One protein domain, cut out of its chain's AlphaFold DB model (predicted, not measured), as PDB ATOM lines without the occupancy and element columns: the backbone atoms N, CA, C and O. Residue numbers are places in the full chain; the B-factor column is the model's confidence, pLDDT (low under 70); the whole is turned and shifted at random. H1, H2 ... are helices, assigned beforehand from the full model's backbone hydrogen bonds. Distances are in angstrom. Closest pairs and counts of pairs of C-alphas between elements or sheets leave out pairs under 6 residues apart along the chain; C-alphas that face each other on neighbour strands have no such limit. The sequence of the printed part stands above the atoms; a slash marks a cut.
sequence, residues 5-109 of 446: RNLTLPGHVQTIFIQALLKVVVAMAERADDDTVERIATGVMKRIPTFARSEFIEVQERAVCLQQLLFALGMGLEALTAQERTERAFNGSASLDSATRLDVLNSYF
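Overview. This is residues 5 to 109 of the 446 residues of a protein of Plasmopara halstedii (UniProt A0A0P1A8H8). This is an up-and-down bundle of three helices: the long H2 and H5 lie side by side, and the shorter H3 folds back from the last part of H2. The short H4 packs on H5, H7 packs on the last residues of H2, H1 sits by the first part of H2, and H6 lies away from the bundle, touching no helix. The printed part has 105 residues with seven named helices, H1 to H7 in chain order, and no named strand; the class is all helix. It is compact, with a radius of gyration of the C-alphas of 13.8 A, and spans 37 by 32 by 20 A.

Arrangement. The hub is H2, residues 11 to 29, which touches three helices. H5, residues 57 to 72, touches it at a shallow tilt of 17 degrees, the same way; their closest C-alphas, those of Thr 15 and Val 59, are 5.3 A apart. H3, residues 34 to 45, forms a helical hairpin with H2, at a shallow tilt of 14 degrees, opposite ways; residues 21 to 29 of H2 alone touch it, closest at the C-alphas of Ala 29 and Val 37, 5.9 A. H3 and H5 are close but not clearly touching, with the C-alphas of Met 45 and Gln 67 closest at 6.8 A. H7, residues 98 to 107, touches residues 26 to 29 of H2 alone, at a steep tilt of 40 degrees, opposite ways; the C-alphas of Val 26 and Leu 105 are closest, 6.0 A apart. H4, residues 48 to 51, touches H5, closest at the C-alphas of Phe 51 and Ala 63, 5.8 A. H1, residues 5 to 8, is close to H2 but not clearly touching, with the C-alphas of Asn 6 and Gln 14 closest at 7.1 A. H6, residues 82 to 90, is apart from the other six helices. In H2, H3, H5, H6 and H7 every O i to N i+4 pair is within hydrogen-bond range; H1 and H4 are too short for such a pair.

Along the chain. H2 is 27.6 A long from C-alpha 11 at (0.284, 13.626, 19.466) to C-alpha 29 at (8.669, 3.703, 43.855). H5 measures 22.2 A, H3 15.9 A, H7 14.1 A and H6 12.7 A. H7 ends at C-alpha 107, (-4.240, 4.949, 43.937).

Size, cuts and confidence. The two C-alphas farthest apart are those of Pro 10 and Phe 90, 38.7 A. The printed part has no cut and no long link. The mean pLDDT of the printed part is 90.0, and residues 90 to 94 are under 70.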
ATOM      1  N   ARG A   5      13.752  14.358  19.776       81.38
ATOM      2  CA  ARG A   5      13.280  13.700  18.544       81.38
ATOM      3  C   ARG A   5      11.842  13.185  18.645       81.38
ATOM      4  O   ARG A   5      11.162  13.097  17.635       81.38
ATOM      5  N   ASN A   6      11.352  12.892  19.848       83.25
ATOM      6  CA  ASN A   6      10.008  12.351  20.039       83.25
ATOM      7  C   ASN A   6       8.910  13.425  19.977       83.25
ATOM      8  O   ASN A   6       7.732  13.084  19.918       83.25
ATOM      9  N   LEU A   7       9.287  14.708  19.928       84.94
ATOM     10  CA  LEU A   7       8.369  15.834  19.728       84.94
ATOM     11  C   LEU A   7       7.825  15.899  18.290       84.94
ATOM     12  O   LEU A   7       6.791  16.517  18.067       84.94
ATOM     13  N   THR A   8       8.484  15.244  17.323       89.25
ATOM     14  CA  THR A   8       8.012  15.149  15.927       89.25
ATOM     15  C   THR A   8       7.107  13.938  15.678       89.25
ATOM     16  O   THR A   8       6.743  13.670  14.535       89.25
ATOM     17  N   LEU A   9       6.781  13.159  16.716       91.38
ATOM     18  CA  LEU A   9       5.837  12.041  16.621       91.38
ATOM     19  C   LEU A   9       4.389  12.557  16.698       91.38
ATOM     20  O   LEU A   9       4.158  13.602  17.310       91.38
ATOM     21  N   PRO A  10       3.391  11.834  16.155       94.12
ATOM     22  CA  PRO A  10       1.984  12.201  16.312       94.12
ATOM     23  C   PRO A  10       1.584  12.354  17.787       94.12
ATOM     24  O   PRO A  10       2.039  11.583  18.635       94.12
ATOM     25  N   GLY A  11       0.695  13.307  18.091       93.19
ATOM     26  CA  GLY A  11       0.284  13.626  19.466       93.19
ATOM     27  C   GLY A  11      -0.153  12.409  20.288       93.19
ATOM     28  O   GLY A  11       0.297  12.253  21.420       93.19
ATOM     29  N   HIS A  12      -0.906  11.477  19.693       94.38
ATOM     30  CA  HIS A  12      -1.342  10.242  20.361       94.38
ATOM     31  C   HIS A  12      -0.185   9.316  20.801       94.38
ATOM     32  O   HIS A  12      -0.332   8.548  21.745       94.38
ATOM     33  N   VAL A  13       0.985   9.384  20.153       94.31
ATOM     34  CA  VAL A  13       2.190   8.647  20.583       94.31
ATOM     35  C   VAL A  13       2.867   9.380  21.744       94.31
ATOM     36  O   VAL A  13       3.297   8.753  22.714       94.31
ATOM     37  N   GLN A  14       2.915  10.716  21.689       94.38
ATOM     38  CA  GLN A  14       3.460  11.543  22.770       94.38
ATOM     39  C   GLN A  14       2.630  11.409  24.063       94.38
ATOM     40  O   GLN A  14       3.205  11.280  25.143       94.38
ATOM     41  N   THR A  15       1.295  11.357  23.975       94.31
ATOM     42  CA  THR A  15       0.420  11.160  25.148       94.31
ATOM     43  C   THR A  15       0.567   9.772  25.779       94.31
ATOM     44  O   THR A  15       0.517   9.660  27.008       94.31
ATOM     45  N   ILE A  16       0.822   8.726  24.981       94.38
ATOM     46  CA  ILE A  16       1.185   7.388  25.480       94.38
ATOM     47  C   ILE A  16       2.536   7.431  26.206       94.38
ATOM     48  O   ILE A  16       2.657   6.862  27.290       94.38
ATOM     49  N   PHE A  17       3.541   8.129  25.662       94.44
ATOM     50  CA  PHE A  17       4.832   8.281  26.341       94.44
ATOM     51  C   PHE A  17       4.697   9.000  27.686       94.44
ATOM     52  O   PHE A  17       5.272   8.523  28.661       94.44
ATOM     53  N   ILE A  18       3.909  10.076  27.781       95.06
ATOM     54  CA  ILE A  18       3.670  10.773  29.057       95.06
ATOM     55  C   ILE A  18       3.003   9.838  30.078       95.06
ATOM     56  O   ILE A  18       3.485   9.724  31.205       95.06
ATOM     57  N   GLN A  19       1.964   9.091  29.680       93.38
ATOM     58  CA  GLN A  19       1.306   8.128  30.575       93.38
ATOM     59  C   GLN A  19       2.257   7.013  31.041       93.38
ATOM     60  O   GLN A  19       2.202   6.574  32.192       93.38
ATOM     61  N   ALA A  20       3.138   6.543  30.157       94.62
ATOM     62  CA  ALA A  20       4.113   5.509  30.476       94.62
ATOM     63  C   ALA A  20       5.247   6.015  31.389       94.62
ATOM     64  O   ALA A  20       5.766   5.229  32.175       94.62
ATOM     65  N   LEU A  21       5.595   7.309  31.365       95.19
ATOM     66  CA  LEU A  21       6.544   7.889  32.328       95.19
ATOM     67  C   LEU A  21       5.995   7.871  33.756       95.19
ATOM     68  O   LEU A  21       6.734   7.512  34.667       95.19
ATOM     69  N   LEU A  22       4.706   8.178  33.949       94.50
ATOM     70  CA  LEU A  22       4.071   8.037  35.263       94.50
ATOM     71  C   LEU A  22       4.139   6.582  35.748       94.50
ATOM     72  O   LEU A  22       4.578   6.335  36.867       94.50
ATOM     73  N   LYS A  23       3.804   5.612  34.883       94.00
ATOM     74  CA  LYS A  23       3.927   4.176  35.203       94.00
ATOM     75  C   LYS A  23       5.354   3.764  35.582       94.00
ATOM     76  O   LYS A  23       5.515   2.937  36.471       94.00
ATOM     77  N   VAL A  24       6.378   4.337  34.942       94.56
ATOM     78  CA  VAL A  24       7.784   4.107  35.317       94.56
ATOM     79  C   VAL A  24       8.091   4.687  36.698       94.56
ATOM     80  O   VAL A  24       8.725   4.000  37.487       94.56
ATOM     81  N   VAL A  25       7.620   5.894  37.034       94.31
ATOM     82  CA  VAL A  25       7.823   6.466  38.380       94.31
ATOM     83  C   VAL A  25       7.179   5.586  39.460       94.31
ATOM     84  O   VAL A  25       7.842   5.286  40.447       94.31
ATOM     85  N   VAL A  26       5.950   5.091  39.251       94.44
ATOM     86  CA  VAL A  26       5.292   4.173  40.206       94.44
ATOM     87  C   VAL A  26       6.045   2.849  40.335       94.44
ATOM     88  O   VAL A  26       6.416   2.463  41.438       94.44
ATOM     89  N   ALA A  27       6.369   2.190  39.218       93.94
ATOM     90  CA  ALA A  27       7.083   0.910  39.234       93.94
ATOM     91  C   ALA A  27       8.514   1.002  39.806       93.94
ATOM     92  O   ALA A  27       9.092  -0.024  40.162       93.94
ATOM     93  N   MET A  28       9.093   2.205  39.890       93.94
ATOM     94  CA  MET A  28      10.346   2.458  40.604       93.94
ATOM     95  C   MET A  28      10.112   2.743  42.092       93.94
ATOM     96  O   MET A  28      10.858   2.215  42.911       93.94
ATOM     97  N   ALA A  29       9.063   3.489  42.457       92.81
ATOM     98  CA  ALA A  29       8.669   3.703  43.855       92.81
ATOM     99  C   ALA A  29       8.268   2.397  44.575       92.81
ATOM    100  O   ALA A  29       8.479   2.269  45.773       92.81
ATOM    101  N   GLU A  30       7.766   1.398  43.845       92.25
ATOM    102  CA  GLU A  30       7.536   0.037  44.353       92.25
ATOM    103  C   GLU A  30       8.827  -0.750  44.694       92.25
ATOM    104  O   GLU A  30       8.746  -1.769  45.381       92.25
ATOM    105  N   ARG A  31       9.988  -0.407  44.104       92.19
ATOM    106  CA  ARG A  31      11.106  -1.371  43.899       92.19
ATOM    107  C   ARG A  31      12.513  -0.841  44.164       92.19
ATOM    108  O   ARG A  31      13.453  -1.635  44.139       92.19
ATOM    109  N   ALA A  32      12.681   0.462  44.345       93.25
ATOM    110  CA  ALA A  32      13.979   1.108  44.492       93.25
ATOM    111  C   ALA A  32      14.025   2.031  45.715       93.25
ATOM    112  O   ALA A  32      13.007   2.354  46.320       93.25
ATOM    113  N   ASP A  33      15.235   2.451  46.058       92.62
ATOM    114  CA  ASP A  33      15.518   3.479  47.051       92.62
ATOM    115  C   ASP A  33      14.957   4.852  46.637       92.62
ATOM    116  O   ASP A  33      14.979   5.210  45.456       92.62
ATOM    117  N   ASP A  34      14.505   5.643  47.618       90.31
ATOM    118  CA  ASP A  34      13.981   7.006  47.420       90.31
ATOM    119  C   ASP A  34      14.936   7.896  46.602       90.31
ATOM    120  O   ASP A  34      14.497   8.645  45.731       90.31
ATOM    121  N   ASP A  35      16.248   7.752  46.812       92.06
ATOM    122  CA  ASP A  35      17.311   8.406  46.044       92.06
ATOM    123  C   ASP A  35      17.205   8.111  44.534       92.06
ATOM    124  O   ASP A  35      17.288   9.013  43.696       92.06
ATOM    125  N   THR A  36      16.997   6.848  44.156       94.50
ATOM    126  CA  THR A  36      16.783   6.436  42.761       94.50
ATOM    127  C   THR A  36      15.444   6.935  42.215       94.50
ATOM    128  O   THR A  36      15.388   7.376  41.062       94.50
ATOM    129  N   VAL A  37      14.379   6.924  43.023       94.06
ATOM    130  CA  VAL A  37      13.059   7.459  42.637       94.06
ATOM    131  C   VAL A  37      13.151   8.959  42.341       94.06
ATOM    132  O   VAL A  37      12.717   9.397  41.271       94.06
ATOM    133  N   GLU A  38      13.787   9.740  43.217       94.12
ATOM    134  CA  GLU A  38      13.935  11.191  43.060       94.12
ATOM    135  C   GLU A  38      14.851  11.557  41.887       94.12
ATOM    136  O   GLU A  38      14.534  12.469  41.119       94.12
ATOM    137  N   ARG A  39      15.935  10.804  41.648       94.75
ATOM    138  CA  ARG A  39      16.779  10.973  40.446       94.75
ATOM    139  C   ARG A  39      15.981  10.748  39.158       94.75
ATOM    140  O   ARG A  39      16.167  11.488  38.186       94.75
ATOM    141  N   ILE A  40      15.083   9.760  39.135       94.69
ATOM    142  CA  ILE A  40      14.219   9.474  37.980       94.69
ATOM    143  C   ILE A  40      13.151  10.560  37.818       94.69
ATOM    144  O   ILE A  40      13.001  11.085  36.711       94.69
ATOM    145  N   ALA A  41      12.475  10.971  38.893       94.88
ATOM    146  CA  ALA A  41      11.518  12.075  38.864       94.88
ATOM    147  C   ALA A  41      12.178  13.385  38.398       94.88
ATOM    148  O   ALA A  41      11.673  14.045  37.494       94.88
ATOM    149  N   THR A  42      13.367  13.709  38.907       94.81
ATOM    150  CA  THR A  42      14.191  14.843  38.463       94.81
ATOM    151  C   THR A  42      14.583  14.727  36.983       94.81
ATOM    152  O   THR A  42      14.562  15.722  36.252       94.81
ATOM    153  N   GLY A  43      14.896  13.523  36.496       94.81
ATOM    154  CA  GLY A  43      15.149  13.254  35.076       94.81
ATOM    155  C   GLY A  43      13.924  13.482  34.179       94.81
ATOM    156  O   GLY A  43      14.060  14.029  33.081       94.81
ATOM    157  N   VAL A  44      12.730  13.124  34.663       94.75
ATOM    158  CA  VAL A  44      11.441  13.414  34.011       94.75
ATOM    159  C   VAL A  44      11.180  14.922  33.999       94.75
ATOM    160  O   VAL A  44      10.985  15.517  32.935       94.75
ATOM    161  N   MET A  45      11.270  15.566  35.161       94.31
ATOM    162  CA  MET A  45      11.016  16.993  35.355       94.31
ATOM    163  C   MET A  45      11.919  17.902  34.511       94.31
ATOM    164  O   MET A  45      11.445  18.905  33.985       94.31
ATOM    165  N   LYS A  46      13.179  17.517  34.263       93.62
ATOM    166  CA  LYS A  46      14.101  18.236  33.356       93.62
ATOM    167  C   LYS A  46      13.698  18.188  31.868       93.62
ATOM    168  O   LYS A  46      14.352  18.826  31.042       93.62
ATOM    169  N   ARG A  47      12.659  17.429  31.493       92.56
ATOM    170  CA  ARG A  47      12.204  17.237  30.098       92.56
ATOM    171  C   ARG A  47      10.714  17.522  29.879       92.56
ATOM    172  O   ARG A  47      10.342  17.937  28.783       92.56
ATOM    173  N   ILE A  48       9.876  17.363  30.905       94.44
ATOM    174  CA  ILE A  48       8.439  17.695  30.880       94.44
ATOM    175  C   ILE A  48       8.129  19.097  30.305       94.44
ATOM    176  O   ILE A  48       7.246  19.176  29.445       94.44
ATOM    177  N   PRO A  49       8.864  20.184  30.636       92.94
ATOM    178  CA  PRO A  49       8.591  21.526  30.107       92.94
ATOM    179  C   PRO A  49       8.670  21.670  28.580       92.94
ATOM    180  O   PRO A  49       8.193  22.664  28.040       92.94
ATOM    181  N   THR A  50       9.272  20.711  27.866       92.81
ATOM    182  CA  THR A  50       9.258  20.698  26.394       92.81
ATOM    183  C   THR A  50       7.962  20.099  25.839       92.81
ATOM    184  O   THR A  50       7.446  20.593  24.842       92.81
ATOM    185  N   PHE A  51       7.379  19.103  26.515       93.88
ATOM    186  CA  PHE A  51       6.075  18.526  26.158       93.88
ATOM    187  C   PHE A  51       4.908  19.434  26.576       93.88
ATOM    188  O   PHE A  51       3.937  19.556  25.836       93.88
ATOM    189  N   ALA A  52       5.054  20.178  27.679       93.81
ATOM    190  CA  ALA A  52       4.126  21.239  28.090       93.81
ATOM    191  C   ALA A  52       4.025  22.411  27.081       93.81
ATOM    192  O   ALA A  52       3.179  23.287  27.236       93.81
ATOM    193  N   ARG A  53       4.882  22.437  26.048       93.38
ATOM    194  CA  ARG A  53       4.873  23.399  24.930       93.38
ATOM    195  C   ARG A  53       4.639  22.724  23.566       93.38
ATOM    196  O   ARG A  53       4.928  23.329  22.539       93.38
ATOM    197  N   SER A  54       4.170  21.473  23.551       93.62
ATOM    198  CA  SER A  54       3.842  20.741  22.318       93.62
ATOM    199  C   SER A  54       2.675  21.402  21.576       93.62
ATOM    200  O   SER A  54       1.824  22.027  22.200       93.62
ATOM    201  N   GLU A  55       2.597  21.254  20.255       93.81
ATOM    202  CA  GLU A  55       1.498  21.809  19.443       93.81
ATOM    203  C   GLU A  55       0.160  21.075  19.679       93.81
ATOM    204  O   GLU A  55      -0.910  21.600  19.378       93.81
ATOM    205  N   PHE A  56       0.208  19.869  20.254       95.69
ATOM    206  CA  PHE A  56      -0.963  19.050  20.563       95.69
ATOM    207  C   PHE A  56      -1.470  19.318  21.990       95.69
ATOM    208  O   PHE A  56      -0.770  19.019  22.960       95.69
ATOM    209  N   ILE A  57      -2.708  19.805  22.132       96.19
ATOM    210  CA  ILE A  57      -3.302  20.157  23.437       96.19
ATOM    211  C   ILE A  57      -3.297  18.989  24.440       96.19
ATOM    212  O   ILE A  57      -2.814  19.158  25.556       96.19
ATOM    213  N   GLU A  58      -3.670  17.774  24.023       95.75
ATOM    214  CA  GLU A  58      -3.645  16.584  24.897       95.75
ATOM    215  C   GLU A  58      -2.245  16.278  25.467       95.75
ATOM    216  O   GLU A  58      -2.106  15.680  26.537       95.75
ATOM    217  N   VAL A  59      -1.189  16.643  24.731       96.44
ATOM    218  CA  VAL A  59       0.207  16.452  25.147       96.44
ATOM    219  C   VAL A  59       0.591  17.518  26.167       96.44
ATOM    220  O   VAL A  59       1.221  17.178  27.168       96.44
ATOM    221  N   GLN A  60       0.172  18.774  25.960       95.94
ATOM    222  CA  GLN A  60       0.352  19.846  26.941       95.94
ATOM    223  C   GLN A  60      -0.342  19.497  28.263       95.94
ATOM    224  O   GLN A  60       0.305  19.481  29.308       95.94
ATOM    225  N   GLU A  61      -1.634  19.162  28.212       96.44
ATOM    226  CA  GLU A  61      -2.464  18.873  29.387       96.44
ATOM    227  C   GLU A  61      -1.900  17.711  30.207       96.44
ATOM    228  O   GLU A  61      -1.710  17.842  31.417       96.44
ATOM    229  N   ARG A  62      -1.546  16.590  29.559       95.94
ATOM    230  CA  ARG A  62      -0.941  15.446  30.260       95.94
ATOM    231  C   ARG A  62       0.456  15.760  30.790       95.94
ATOM    232  O   ARG A  62       0.796  15.285  31.870       95.94
ATOM    233  N   ALA A  63       1.262  16.547  30.073       96.00
ATOM    234  CA  ALA A  63       2.587  16.947  30.546       96.00
ATOM    235  C   ALA A  63       2.491  17.839  31.791       96.00
ATOM    236  O   ALA A  63       3.190  17.579  32.767       96.00
ATOM    237  N   VAL A  64       1.597  18.833  31.789       95.88
ATOM    238  CA  VAL A  64       1.337  19.726  32.933       95.88
ATOM    239  C   VAL A  64       0.710  18.962  34.104       95.88
ATOM    240  O   VAL A  64       1.120  19.161  35.247       95.88
ATOM    241  N   CYS A  65      -0.220  18.041  33.838       95.44
ATOM    242  CA  CYS A  65      -0.804  17.164  34.854       95.44
ATOM    243  C   CYS A  65       0.270  16.303  35.540       95.44
ATOM    244  O   CYS A  65       0.363  16.310  36.766       95.44
ATOM    245  N   LEU A  66       1.141  15.641  34.767       95.62
ATOM    246  CA  LEU A  66       2.265  14.876  35.317       95.62
ATOM    247  C   LEU A  66       3.262  15.778  36.062       95.62
ATOM    248  O   LEU A  66       3.745  15.395  37.124       95.62
ATOM    249  N   GLN A  67       3.529  16.987  35.555       94.31
ATOM    250  CA  GLN A  67       4.387  17.968  36.224       94.31
ATOM    251  C   GLN A  67       3.868  18.307  37.627       94.31
ATOM    252  O   GLN A  67       4.605  18.236  38.609       94.31
ATOM    253  N   GLN A  68       2.585  18.661  37.718       92.25
ATOM    254  CA  GLN A  68       1.960  19.068  38.970       92.25
ATOM    255  C   GLN A  68       1.742  17.881  39.918       92.25
ATOM    256  O   GLN A  68       1.828  18.075  41.127       92.25
ATOM    257  N   LEU A  69       1.534  16.664  39.399       92.88
ATOM    258  CA  LEU A  69       1.468  15.439  40.200       92.88
ATOM    259  C   LEU A  69       2.809  15.127  40.877       92.88
ATOM    260  O   LEU A  69       2.842  14.970  42.094       92.88
ATOM    261  N   LEU A  70       3.917  15.086  40.123       92.88
ATOM    262  CA  LEU A  70       5.246  14.846  40.707       92.88
ATOM    263  C   LEU A  70       5.564  15.896  41.778       92.88
ATOM    264  O   LEU A  70       5.944  15.549  42.893       92.88
ATOM    265  N   PHE A  71       5.292  17.167  41.479       90.19
ATOM    266  CA  PHE A  71       5.455  18.256  42.433       90.19
ATOM    267  C   PHE A  71       4.577  18.147  43.689       90.19
ATOM    268  O   PHE A  71       5.062  18.443  44.778       90.19
ATOM    269  N   ALA A  72       3.299  17.770  43.566       88.88
ATOM    270  CA  ALA A  72       2.389  17.621  44.709       88.88
ATOM    271  C   ALA A  72       2.798  16.461  45.634       88.88
ATOM    272  O   ALA A  72       2.486  16.476  46.819       88.88
ATOM    273  N   LEU A  73       3.533  15.488  45.095       90.00
ATOM    274  CA  LEU A  73       4.118  14.362  45.820       90.00
ATOM    275  C   LEU A  73       5.517  14.662  46.397       90.00
ATOM    276  O   LEU A  73       6.149  13.768  46.960       90.00
ATOM    277  N   GLY A  74       6.009  15.899  46.246       89.12
ATOM    278  CA  GLY A  74       7.338  16.324  46.695       89.12
ATOM    279  C   GLY A  74       8.500  15.838  45.820       89.12
ATOM    280  O   GLY A  74       9.645  15.951  46.243       89.12
ATOM    281  N   MET A  75       8.226  15.309  44.621       90.88
ATOM    282  CA  MET A  75       9.228  14.700  43.739       90.88
ATOM    283  C   MET A  75       9.724  15.620  42.619       90.88
ATOM    284  O   MET A  75       9.026  16.514  42.130       90.88
ATOM    285  N   GLY A  76      10.926  15.315  42.138       89.88
ATOM    286  CA  GLY A  76      11.613  15.979  41.041       89.88
ATOM    287  C   GLY A  76      12.045  17.404  41.374       89.88
ATOM    288  O   GLY A  76      12.198  18.228  40.466       89.88
ATOM    289  N   LEU A  77      12.199  17.726  42.661       88.81
ATOM    290  CA  LEU A  77      12.436  19.090  43.125       88.81
ATOM    291  C   LEU A  77      13.852  19.574  42.782       88.81
ATOM    292  O   LEU A  77      14.047  20.770  42.570       88.81
ATOM    293  N   GLU A  78      14.825  18.672  42.610       88.19
ATOM    294  CA  GLU A  78      16.169  19.024  42.119       88.19
ATOM    295  C   GLU A  78      16.207  19.467  40.641       88.19
ATOM    296  O   GLU A  78      17.254  19.881  40.131       88.19
ATOM    297  N   ALA A  79      15.091  19.370  39.912       88.56
ATOM    298  CA  ALA A  79      14.971  19.929  38.566       88.56
ATOM    299  C   ALA A  79      14.744  21.449  38.544       88.56
ATOM    300  O   ALA A  79      14.966  22.069  37.505       88.56
ATOM    301  N   LEU A  80      14.315  22.030  39.666       87.88
ATOM    302  CA  LEU A  80      14.003  23.449  39.828       87.88
ATOM    303  C   LEU A  80      15.233  24.263  40.264       87.88
ATOM    304  O   LEU A  80      16.112  23.789  41.000       87.88
ATOM    305  N   THR A  81      15.250  25.543  39.896       89.12
ATOM    306  CA  THR A  81      16.189  26.518  40.465       89.12
ATOM    307  C   THR A  81      15.985  26.671  41.979       89.12
ATOM    308  O   THR A  81      14.987  26.229  42.552       89.12
ATOM    309  N   ALA A  82      16.945  27.301  42.661       85.56
ATOM    310  CA  ALA A  82      16.809  27.593  44.089       85.56
ATOM    311  C   ALA A  82      15.599  28.504  44.382       85.56
ATOM    312  O   ALA A  82      14.882  28.263  45.349       85.56
ATOM    313  N   GLN A  83      15.334  29.491  43.515       84.94
ATOM    314  CA  GLN A  83      14.220  30.426  43.675       84.94
ATOM    315  C   GLN A  83      12.863  29.715  43.564       84.94
ATOM    316  O   GLN A  83      12.067  29.776  44.501       84.94
ATOM    317  N   GLU A  84      12.625  28.967  42.481       85.50
ATOM    318  CA  GLU A  84      11.353  28.251  42.280       85.50
ATOM    319  C   GLU A  84      11.103  27.206  43.390       85.50
ATOM    320  O   GLU A  84       9.959  26.968  43.779       85.50
ATOM    321  N   ARG A  85      12.169  26.606  43.954       83.25
ATOM    322  CA  ARG A  85      12.066  25.757  45.154       83.25
ATOM    323  C   ARG A  85      11.632  26.539  46.388       83.25
ATOM    324  O   ARG A  85      10.746  26.063  47.094       83.25
ATOM    325  N   THR A  86      12.209  27.713  46.655       81.19
ATOM    326  CA  THR A  86      11.785  28.537  47.801       81.19
ATOM    327  C   THR A  86      10.340  29.013  47.661       81.19
ATOM    328  O   THR A  86       9.566  28.859  48.601       81.19
ATOM    329  N   GLU A  87       9.936  29.479  46.475       83.44
ATOM    330  CA  GLU A  87       8.547  29.856  46.181       83.44
ATOM    331  C   GLU A  87       7.590  28.679  46.432       83.44
ATOM    332  O   GLU A  87       6.552  28.837  47.074       83.44
ATOM    333  N   ARG A  88       7.961  27.464  46.005       77.56
ATOM    334  CA  ARG A  88       7.153  26.259  46.228       77.56
ATOM    335  C   ARG A  88       7.103  25.804  47.691       77.56
ATOM    336  O   ARG A  88       6.060  25.315  48.120       77.56
ATOM    337  N   ALA A  89       8.181  25.987  48.452       72.81
ATOM    338  CA  ALA A  89       8.222  25.657  49.877       72.81
ATOM    339  C   ALA A  89       7.262  26.540  50.698       72.81
ATOM    340  O   ALA A  89       6.558  26.029  51.566       72.81
ATOM    341  N   PHE A  90       7.165  27.837  50.379       65.06
ATOM    342  CA  PHE A  90       6.187  28.734  51.012       65.06
ATOM    343  C   PHE A  90       4.735  28.441  50.599       65.06
ATOM    344  O   PHE A  90       3.823  28.672  51.388       65.06
ATOM    345  N   ASN A  91       4.511  27.856  49.419       67.69
ATOM    346  CA  ASN A  91       3.185  27.469  48.921       67.69
ATOM    347  C   ASN A  91       2.634  26.153  49.522       67.69
ATOM    348  O   ASN A  91       1.745  25.535  48.938       67.69
ATOM    349  N   GLY A  92       3.146  25.698  50.673       58.41
ATOM    350  CA  GLY A  92       2.558  24.585  51.432       58.41
ATOM    351  C   GLY A  92       2.724  23.196  50.805       58.41
ATOM    352  O   GLY A  92       1.980  22.281  51.149       58.41
ATOM    353  N   SER A  93       3.692  23.017  49.900       62.12
ATOM    354  CA  SER A  93       4.005  21.727  49.266       62.12
ATOM    355  C   SER A  93       4.681  20.772  50.261       62.12
ATOM    356  O   SER A  93       5.897  20.590  50.227       62.12
ATOM    357  N   ALA A  94       3.900  20.195  51.178       60.69
ATOM    358  CA  ALA A  94       4.387  19.263  52.189       60.69
ATOM    359  C   ALA A  94       5.098  18.064  51.541       60.69
ATOM    360  O   ALA A  94       4.548  17.400  50.662       60.69
ATOM    361  N   SER A  95       6.322  17.777  51.989       70.88
ATOM    362  CA  SER A  95       7.054  16.586  51.561       70.88
ATOM    363  C   SER A  95       6.367  15.348  52.131       70.88
ATOM    364  O   SER A  95       6.470  15.093  53.330       70.88
ATOM    365  N   LEU A  96       5.676  14.589  51.281       83.31
ATOM    366  CA  LEU A  96       5.075  13.318  51.674       83.31
ATOM    367  C   LEU A  96       6.159  12.284  51.997       83.31
ATOM    368  O   LEU A  96       7.153  12.161  51.271       83.31
ATOM    369  N   ASP A  97       5.927  11.525  53.067       87.81
ATOM    370  CA  ASP A  97       6.703  10.334  53.407       87.81
ATOM    371  C   ASP A  97       6.595   9.284  52.290       87.81
ATOM    372  O   ASP A  97       5.561   9.200  51.619       87.81
ATOM    373  N   SER A  98       7.644   8.492  52.066       87.56
ATOM    374  CA  SER A  98       7.726   7.637  50.879       87.56
ATOM    375  C   SER A  98       6.692   6.513  50.848       87.56
ATOM    376  O   SER A  98       6.194   6.212  49.761       87.56
ATOM    377  N   ALA A  99       6.247   6.000  52.002       89.50
ATOM    378  CA  ALA A  99       5.111   5.078  52.061       89.50
ATOM    379  C   ALA A  99       3.813   5.771  51.603       89.50
ATOM    380  O   ALA A  99       3.171   5.329  50.651       89.50
ATOM    381  N   THR A 100       3.487   6.932  52.185       90.81
ATOM    382  CA  THR A 100       2.280   7.700  51.807       90.81
ATOM    383  C   THR A 100       2.301   8.153  50.341       90.81
ATOM    384  O   THR A 100       1.263   8.218  49.678       90.81
ATOM    385  N   ARG A 101       3.496   8.427  49.803       91.50
ATOM    386  CA  ARG A 101       3.721   8.777  48.400       91.50
ATOM    387  C   ARG A 101       3.444   7.591  47.476       91.50
ATOM    388  O   ARG A 101       2.799   7.774  46.444       91.50
ATOM    389  N   LEU A 102       3.908   6.395  47.846       92.12
ATOM    390  CA  LEU A 102       3.663   5.153  47.112       92.12
ATOM    391  C   LEU A 102       2.172   4.784  47.117       92.12
ATOM    392  O   LEU A 102       1.635   4.476  46.055       92.12
ATOM    393  N   ASP A 103       1.480   4.910  48.250       91.38
ATOM    394  CA  ASP A 103       0.032   4.668  48.340       91.38
ATOM    395  C   ASP A 103      -0.766   5.594  47.412       91.38
ATOM    396  O   ASP A 103      -1.627   5.139  46.651       91.38
ATOM    397  N   VAL A 104      -0.447   6.895  47.401       91.56
ATOM    398  CA  VAL A 104      -1.101   7.852  46.494       91.56
ATOM    399  C   VAL A 104      -0.778   7.525  45.032       91.56
ATOM    400  O   VAL A 104      -1.698   7.509  44.212       91.56
ATOM    401  N   LEU A 105       0.476   7.206  44.689       92.06
ATOM    402  CA  LEU A 105       0.859   6.782  43.335       92.06
ATOM    403  C   LEU A 105       0.120   5.515  42.882       92.06
ATOM    404  O   LEU A 105      -0.376   5.466  41.754       92.06
ATOM    405  N   ASN A 106      -0.014   4.524  43.762       91.38
ATOM    406  CA  ASN A 106      -0.767   3.301  43.503       91.38
ATOM    407  C   ASN A 106      -2.266   3.587  43.337       91.38
ATOM    408  O   ASN A 106      -2.905   2.991  42.471       91.38
ATOM    409  N   SER A 107      -2.826   4.560  44.065       90.25
ATOM    410  CA  SER A 107      -4.240   4.949  43.937       90.25
ATOM    411  C   SER A 107      -4.628   5.497  42.550       90.25
ATOM    412  O   SER A 107      -5.796   5.412  42.175       90.25
ATOM    413  N   TYR A 108      -3.665   5.980  41.749       86.44
ATOM    414  CA  TYR A 108      -3.885   6.358  40.340       86.44
ATOM    415  C   TYR A 108      -4.002   5.160  39.381       86.44
ATOM    416  O   TYR A 108      -4.473   5.328  38.255       86.44
ATOM    417  N   PHE A 109      -3.565   3.968  39.799       85.81
ATOM    418  CA  PHE A 109      -3.606   2.734  39.004       85.81
ATOM    419  C   PHE A 109      -4.503   1.646  39.605       85.81
ATOM    420  O   PHE A 109      -4.874   0.712  38.894       85.81
TER     421      PHE A 109